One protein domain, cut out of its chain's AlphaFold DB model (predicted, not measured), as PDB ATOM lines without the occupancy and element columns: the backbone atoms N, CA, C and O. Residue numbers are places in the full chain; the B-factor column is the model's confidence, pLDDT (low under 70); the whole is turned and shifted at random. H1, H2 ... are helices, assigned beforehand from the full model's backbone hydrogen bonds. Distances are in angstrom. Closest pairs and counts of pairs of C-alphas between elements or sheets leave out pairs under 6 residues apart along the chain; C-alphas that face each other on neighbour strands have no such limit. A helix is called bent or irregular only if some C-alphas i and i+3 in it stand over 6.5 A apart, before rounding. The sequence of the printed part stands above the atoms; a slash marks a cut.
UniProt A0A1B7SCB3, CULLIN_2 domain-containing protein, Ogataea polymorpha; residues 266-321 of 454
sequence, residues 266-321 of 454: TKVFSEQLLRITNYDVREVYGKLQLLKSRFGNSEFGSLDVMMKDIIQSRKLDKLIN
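This is residues 266 to 321 of the 454 residues of the protein "CULLIN_2 domain-containing protein" of Ogataea polymorpha (UniProt A0A1B7SCB3). One long helix, H3, runs nearly the whole length of a rod-shaped model, and two shorter helices, H1 and H2, run roughly along the same axis, the centres of the three making a triangle. H1 packs on H3 with H3 residues 302 to 310, while H2 folds back beside them and has few contacts; residues 316 to 321, of which 316 to 320 belong to H3, stick out. The printed part has 56 residues with three named helices, H1, H2 and H3 in chain order, and no named strand; the class is all helix. It is only just compact, close to loose, with a radius of gyration of the C-alphas of 12.0 A and spans of 39 by 18 by 17 A.

H3 is residues 298 to 320, 34.1 A from first to last C-alpha, from C-alpha 298 at (9.942, 5.781, 6.532) to C-alpha 320 at (-7.017, -17.252, 25.060). It is irregular, with C-alphas 299 and 302 7.8 A apart, and has a kink of 27 degrees near residue 305. H2 is residues 282 to 295, 19.9 A long. H1 is residues 266 to 274, 12.1 A long, and begins with C-alpha 266 at (15.955, -1.733, 16.366).

H3 touches H1 with residues 302 to 310 alone; their closest C-alphas, those of Leu 303 and Thr 266, are 6.6 A apart. H1 and H3 run the same way at a shallow tilt of 15 degrees. H2 and H3 are close but not clearly touching; their closest C-alphas, those of Lys 292 and Phe 300, are 7.3 A apart. These two run opposite ways at a shallow tilt of 18 degrees. H1 and H2 form a helical hairpin and only just touch, with 3 pairs of C-alphas within 8 A. H2 touches H1 with residue 284 alone, and the closest C-alphas, those of Leu 273 and Val 284, are 7.6 A apart. H1 and H2 run opposite ways at a shallow tilt of 13 degrees. In H1 and H2 every O i to N i+4 pair is within hydrogen-bond range; in H3 16 of 19 are.

The two C-alphas farthest apart, those of Arg 294 and Asn 321, are 39.6 A apart. The printed part, residues 266 to 321, has no cut. The link from H1 to H2, 7 residues, is short, and the link from H2 to H3, 2 residues, is tight. Residues 316 to 321 stand free. The mean pLDDT of the printed part is 86.0, and no printed residue is under 70.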
ATOM      1  N   THR A 266      16.858  -0.578  16.433       88.31
ATOM      2  CA  THR A 266      15.955  -1.733  16.366       88.31
ATOM      3  C   THR A 266      16.267  -2.754  17.456       88.31
ATOM      4  O   THR A 266      15.363  -3.207  18.158       88.31
ATOM      5  N   LYS A 267      17.550  -3.056  17.656       88.12
ATOM      6  CA  LYS A 267      18.028  -3.953  18.708       88.12
ATOM      7  C   LYS A 267      17.688  -3.427  20.105       88.12
ATOM      8  O   LYS A 267      17.009  -4.129  20.852       88.12
ATOM      9  N   VAL A 268      18.031  -2.178  20.431       87.50
ATOM     10  CA  VAL A 268      17.750  -1.586  21.755       87.50
ATOM     11  C   VAL A 268      16.249  -1.545  22.058       87.50
ATOM     12  O   VAL A 268      15.824  -1.911  23.156       87.50
ATOM     13  N   PHE A 269      15.419  -1.148  21.092       87.62
ATOM     14  CA  PHE A 269      13.963  -1.161  21.260       87.62
ATOM     15  C   PHE A 269      13.416  -2.580  21.420       87.62
ATOM     16  O   PHE A 269      12.539  -2.790  22.258       87.62
ATOM     17  N   SER A 270      13.935  -3.555  20.670       89.88
ATOM     18  CA  SER A 270      13.509  -4.949  20.807       89.88
ATOM     19  C   SER A 270      13.777  -5.483  22.218       89.88
ATOM     20  O   SER A 270      12.882  -6.052  22.840       89.88
ATOM     21  N   GLU A 271      14.957  -5.210  22.782       87.94
ATOM     22  CA  GLU A 271      15.315  -5.628  24.136       87.94
ATOM     23  C   GLU A 271      14.447  -4.940  25.193       87.94
ATOM     24  O   GLU A 271      14.010  -5.582  26.151       87.94
ATOM     25  N   GLN A 272      14.157  -3.645  25.022       87.62
ATOM     26  CA  GLN A 272      13.249  -2.919  25.910       87.62
ATOM     27  C   GLN A 272      11.830  -3.491  25.850       87.62
ATOM     28  O   GLN A 272      11.221  -3.691  26.897       87.62
ATOM     29  N   LEU A 273      11.319  -3.803  24.656       90.00
ATOM     30  CA  LEU A 273       9.979  -4.364  24.479       90.00
ATOM     31  C   LEU A 273       9.853  -5.781  25.045       90.00
ATOM     32  O   LEU A 273       8.843  -6.081  25.680       90.00
ATOM     33  N   LEU A 274      10.868  -6.634  24.876       88.31
ATOM     34  CA  LEU A 274      10.865  -8.000  25.422       88.31
ATOM     35  C   LEU A 274      10.882  -8.028  26.956       88.31
ATOM     36  O   LEU A 274      10.406  -8.989  27.554       88.31
ATOM     37  N   ARG A 275      11.393  -6.977  27.608       86.00
ATOM     38  CA  ARG A 275      11.372  -6.846  29.076       86.00
ATOM     39  C   ARG A 275       9.994  -6.470  29.632       86.00
ATOM     40  O   ARG A 275       9.774  -6.604  30.836       86.00
ATOM     41  N   ILE A 276       9.065  -5.997  28.801       85.69
ATOM     42  CA  ILE A 276       7.741  -5.549  29.248       85.69
ATOM     43  C   ILE A 276       6.838  -6.761  29.490       85.69
ATOM     44  O   ILE A 276       6.372  -7.402  28.552       85.69
ATOM     45  N   THR A 277       6.507  -7.036  30.755       79.38
ATOM     46  CA  THR A 277       5.605  -8.148  31.116       79.38
ATOM     47  C   THR A 277       4.134  -7.742  31.242       79.38
ATOM     48  O   THR A 277       3.261  -8.598  31.229       79.38
ATOM     49  N   ASN A 278       3.827  -6.450  31.391       83.69
ATOM     50  CA  ASN A 278       2.462  -5.942  31.612       83.69
ATOM     51  C   ASN A 278       1.786  -5.401  30.335       83.69
ATOM     52  O   ASN A 278       0.706  -4.806  30.409       83.69
ATOM     53  N   TYR A 279       2.421  -5.579  29.173       86.06
ATOM     54  CA  TYR A 279       2.007  -5.020  27.882       86.06
ATOM     55  C   TYR A 279       1.857  -3.484  27.861       86.06
ATOM     56  O   TYR A 279       1.177  -2.943  26.981       86.06
ATOM     57  N   ASP A 280       2.444  -2.764  28.823       87.12
ATOM     58  CA  ASP A 280       2.406  -1.305  28.854       87.12
ATOM     59  C   ASP A 280       3.542  -0.718  28.022       87.12
ATOM     60  O   ASP A 280       4.684  -0.618  28.455       87.12
ATOM     61  N   VAL A 281       3.202  -0.311  26.805       87.06
ATOM     62  CA  VAL A 281       4.163   0.215  25.832       87.06
ATOM     63  C   VAL A 281       4.197   1.746  25.782       87.06
ATOM     64  O   VAL A 281       4.787   2.309  24.866       87.06
ATOM     65  N   ARG A 282       3.554   2.452  26.726       87.62
ATOM     66  CA  ARG A 282       3.397   3.922  26.673       87.62
ATOM     67  C   ARG A 282       4.726   4.675  26.662       87.62
ATOM     68  O   ARG A 282       4.891   5.598  25.869       87.62
ATOM     69  N   GLU A 283       5.666   4.279  27.518       84.44
ATOM     70  CA  GLU A 283       6.978   4.932  27.605       84.44
ATOM     71  C   GLU A 283       7.779   4.743  26.308       84.44
ATOM     72  O   GLU A 283       8.263   5.711  25.720       84.44
ATOM     73  N   VAL A 284       7.846   3.500  25.822       85.44
ATOM     74  CA  VAL A 284       8.543   3.145  24.579       85.44
ATOM     75  C   VAL A 284       7.898   3.833  23.374       85.44
ATOM     76  O   VAL A 284       8.599   4.358  22.511       85.44
ATOM     77  N   TYR A 285       6.565   3.920  23.347       87.88
ATOM     78  CA  TYR A 285       5.831   4.659  22.323       87.88
ATOM     79  C   TYR A 285       6.214   6.142  22.310       87.88
ATOM     80  O   TYR A 285       6.482   6.686  21.242       87.88
ATOM     81  N   GLY A 286       6.296   6.788  23.479       84.38
ATOM     82  CA  GLY A 286       6.731   8.183  23.587       84.38
ATOM     83  C   GLY A 286       8.136   8.405  23.020       84.38
ATOM     84  O   GLY A 286       8.340   9.328  22.232       84.38
ATOM     85  N   LYS A 287       9.088   7.519  23.348       84.25
ATOM     86  CA  LYS A 287      10.457   7.559  22.798       84.25
ATOM     87  C   LYS A 287      10.466   7.380  21.277       84.25
ATOM     88  O   LYS A 287      11.140   8.130  20.577       84.25
ATOM     89  N   LEU A 288       9.671   6.443  20.757       86.19
ATOM     90  CA  LEU A 288       9.544   6.205  19.318       86.19
ATOM     91  C   LEU A 288       8.974   7.423  18.575       86.19
ATOM     92  O   LEU A 288       9.463   7.756  17.500       86.19
ATOM     93  N   GLN A 289       7.972   8.109  19.132       84.69
ATOM     94  CA  GLN A 289       7.403   9.305  18.498       84.69
ATOM     95  C   GLN A 289       8.408  10.461  18.418       84.69
ATOM     96  O   GLN A 289       8.491  11.113  17.380       84.69
ATOM     97  N   LEU A 290       9.213  10.675  19.465       80.69
ATOM     98  CA  LEU A 290      10.281  11.687  19.451       80.69
ATOM     99  C   LEU A 290      11.295  11.414  18.333       80.69
ATOM    100  O   LEU A 290      11.679  12.312  17.587       80.69
ATOM    101  N   LEU A 291      11.689  10.150  18.179       81.38
ATOM    102  CA  LEU A 291      12.594   9.744  17.111       81.38
ATOM    103  C   LEU A 291      11.954   9.919  15.733       81.38
ATOM    104  O   LEU A 291      12.567  10.506  14.849       81.38
ATOM    105  N   LYS A 292      10.704   9.498  15.548       83.44
ATOM    106  CA  LYS A 292       9.984   9.677  14.280       83.44
ATOM    107  C   LYS A 292       9.841  11.134  13.868       83.44
ATOM    108  O   LYS A 292      10.048  11.448  12.697       83.44
ATOM    109  N   SER A 293       9.552  12.024  14.821       79.31
ATOM    110  CA  SER A 293       9.519  13.468  14.563       79.31
ATOM    111  C   SER A 293      10.837  13.934  13.944       79.31
ATOM    112  O   SER A 293      10.857  14.708  12.985       79.31
ATOM    113  N   ARG A 294      11.963  13.401  14.429       72.50
ATOM    114  CA  ARG A 294      13.298  13.828  14.019       72.50
ATOM    115  C   ARG A 294      13.801  13.171  12.735       72.50
ATOM    116  O   ARG A 294      14.227  13.887  11.833       72.50
ATOM    117  N   PHE A 295      13.718  11.850  12.649       73.94
ATOM    118  CA  PHE A 295      14.292  11.023  11.583       73.94
ATOM    119  C   PHE A 295      13.342  10.780  10.400       73.94
ATOM    120  O   PHE A 295      13.783  10.310   9.353       73.94
ATOM    121  N   GLY A 296      12.059  11.129  10.543       74.38
ATOM    122  CA  GLY A 296      11.020  10.834   9.562       74.38
ATOM    123  C   GLY A 296      10.367   9.470   9.799       74.38
ATOM    124  O   GLY A 296      10.807   8.681  10.628       74.38
ATOM    125  N   ASN A 297       9.279   9.192   9.080       73.81
ATOM    126  CA  ASN A 297       8.448   8.008   9.330       73.81
ATOM    127  C   ASN A 297       8.869   6.753   8.542       73.81
ATOM    128  O   ASN A 297       8.427   5.665   8.899       73.81
ATOM    129  N   SER A 298       9.676   6.878   7.481       73.31
ATOM    130  CA  SER A 298       9.942   5.781   6.532       73.31
ATOM    131  C   SER A 298      10.732   4.622   7.141       73.31
ATOM    132  O   SER A 298      10.410   3.466   6.882       73.31
ATOM    133  N   GLU A 299      11.705   4.922   8.003       74.38
ATOM    134  CA  GLU A 299      12.677   3.932   8.496       74.38
ATOM    135  C   GLU A 299      12.199   3.141   9.725       74.38
ATOM    136  O   GLU A 299      12.811   2.153  10.119       74.38
ATOM    137  N   PHE A 300      11.086   3.536  10.350       83.62
ATOM    138  CA  PHE A 300      10.617   2.954  11.618       83.62
ATOM    139  C   PHE A 300       9.550   1.869  11.445       83.62
ATOM    140  O   PHE A 300       8.904   1.474  12.418       83.62
ATOM    141  N   GLY A 301       9.353   1.374  10.220       86.62
ATOM    142  CA  GLY A 301       8.327   0.375   9.921       86.62
ATOM    143  C   GLY A 301       8.480  -0.912  10.738       86.62
ATOM    144  O   GLY A 301       7.482  -1.444  11.224       86.62
ATOM    145  N   SER A 302       9.713  -1.386  10.956       87.81
ATOM    146  CA  SER A 302       9.987  -2.557  11.803       87.81
ATOM    147  C   SER A 302       9.545  -2.328  13.247       87.81
ATOM    148  O   SER A 302       8.780  -3.124  13.790       87.81
ATOM    149  N   LEU A 303       9.937  -1.198  13.839       89.12
ATOM    150  CA  LEU A 303       9.572  -0.826  15.206       89.12
ATOM    151  C   LEU A 303       8.066  -0.640  15.389       89.12
ATOM    152  O   LEU A 303       7.517  -1.034  16.415       89.12
ATOM    153  N   ASP A 304       7.373  -0.090  14.393       90.31
ATOM    154  CA  ASP A 304       5.913   0.008  14.423       90.31
ATOM    155  C   ASP A 304       5.241  -1.357  14.466       90.31
ATOM    156  O   ASP A 304       4.265  -1.550  15.203       90.31
ATOM    157  N   VAL A 305       5.761  -2.314  13.695       92.31
ATOM    158  CA  VAL A 305       5.274  -3.690  13.739       92.31
ATOM    159  C   VAL A 305       5.558  -4.306  15.107       92.31
ATOM    160  O   VAL A 305       4.629  -4.854  15.692       92.31
ATOM    161  N   MET A 306       6.754  -4.131  15.680       92.75
ATOM    162  CA  MET A 306       7.066  -4.628  17.032       92.75
ATOM    163  C   MET A 306       6.108  -4.079  18.094       92.75
ATOM    164  O   MET A 306       5.562  -4.822  18.908       92.75
ATOM    165  N   MET A 307       5.852  -2.770  18.073       91.25
ATOM    166  CA  MET A 307       4.912  -2.128  18.993       91.25
ATOM    167  C   MET A 307       3.500  -2.694  18.826       91.25
ATOM    168  O   MET A 307       2.808  -3.004  19.802       91.25
ATOM    169  N   LYS A 308       3.067  -2.856  17.573       91.75
ATOM    170  CA  LYS A 308       1.767  -3.431  17.234       91.75
ATOM    171  C   LYS A 308       1.664  -4.887  17.677       91.75
ATOM    172  O   LYS A 308       0.598  -5.263  18.162       91.75
ATOM    173  N   ASP A 309       2.733  -5.669  17.567       93.19
ATOM    174  CA  ASP A 309       2.794  -7.059  18.018       93.19
ATOM    175  C   ASP A 309       2.523  -7.158  19.523       93.19
ATOM    176  O   ASP A 309       1.642  -7.912  19.939       93.19
ATOM    177  N   ILE A 310       3.169  -6.331  20.353       92.31
ATOM    178  CA  ILE A 310       2.940  -6.326  21.810       92.31
ATOM    179  C   ILE A 310       1.507  -5.884  22.155       92.31
ATOM    180  O   ILE A 310       0.827  -6.511  22.973       92.31
ATOM    181  N   ILE A 311       0.985  -4.851  21.486       91.19
ATOM    182  CA  ILE A 311      -0.400  -4.389  21.692       91.19
ATOM    183  C   ILE A 311      -1.415  -5.468  21.279       91.19
ATOM    184  O   ILE A 311      -2.439  -5.661  21.942       91.19
ATOM    185  N   GLN A 312      -1.163  -6.170  20.172       90.88
ATOM    186  CA  GLN A 312      -2.011  -7.266  19.706       90.88
ATOM    187  C   GLN A 312      -1.907  -8.490  20.611       90.88
ATOM    188  O   GLN A 312      -2.929  -9.134  20.855       90.88
ATOM    189  N   SER A 313      -0.724  -8.757  21.158       92.19
ATOM    190  CA  SER A 313      -0.491  -9.822  22.133       92.19
ATOM    191  C   SER A 313      -1.395  -9.654  23.339       92.19
ATOM    192  O   SER A 313      -2.109 -10.584  23.678       92.19
ATOM    193  N   ARG A 314      -1.526  -8.435  23.880       91.19
ATOM    194  CA  ARG A 314      -2.470  -8.152  24.974       91.19
ATOM    195  C   ARG A 314      -3.917  -8.533  24.645       91.19
ATOM    196  O   ARG A 314      -4.660  -8.987  25.511       91.19
ATOM    197  N   LYS A 315      -4.363  -8.292  23.408       89.69
ATOM    198  CA  LYS A 315      -5.730  -8.637  22.976       89.69
ATOM    199  C   LYS A 315      -5.903 -10.143  22.831       89.69
ATOM    200  O   LYS A 315      -6.969 -10.665  23.137       89.69
ATOM    201  N   LEU A 316      -4.875 -10.813  22.328       89.00
ATOM    202  CA  LEU A 316      -4.889 -12.246  22.104       89.00
ATOM    203  C   LEU A 316      -4.761 -13.033  23.409       89.00
ATOM    204  O   LEU A 316      -5.466 -14.019  23.583       89.00
ATOM    205  N   ASP A 317      -3.944 -12.554  24.336       90.19
ATOM    206  CA  ASP A 317      -3.783 -13.127  25.665       90.19
ATOM    207  C   ASP A 317      -5.123 -13.143  26.415       90.19
ATOM    208  O   ASP A 317      -5.585 -14.191  26.855       90.19
ATOM    209  N   LYS A 318      -5.860 -12.023  26.378       88.50
ATOM    210  CA  LYS A 318      -7.246 -11.943  26.876       88.50
ATOM    211  C   LYS A 318      -8.236 -12.857  26.149       88.50
ATOM    212  O   LYS A 318      -9.257 -13.221  26.719       88.50
ATOM    213  N   LEU A 319      -7.995 -13.171  24.875       87.94
ATOM    214  CA  LEU A 319      -8.875 -14.032  24.079       87.94
ATOM    215  C   LEU A 319      -8.645 -15.522  24.370       87.94
ATOM    216  O   LEU A 319      -9.585 -16.312  24.260       87.94
ATOM    217  N   ILE A 320      -7.399 -15.896  24.660       86.56
ATOM    218  CA  ILE A 320      -7.017 -17.252  25.060       86.56
ATOM    219  C   ILE A 320      -7.377 -17.473  26.536       86.56
ATOM    220  O   ILE A 320      -7.844 -18.557  26.867       86.56
ATOM    221  N   ASN A 321      -7.262 -16.432  27.372       83.50
ATOM    222  CA  ASN A 321      -7.655 -16.414  28.784       83.50
ATOM    223  C   ASN A 321      -7.122 -17.635  29.553       83.50
ATOM    224  O   ASN A 321      -7.884 -18.390  30.156       83.50
TER     225      ASN A 321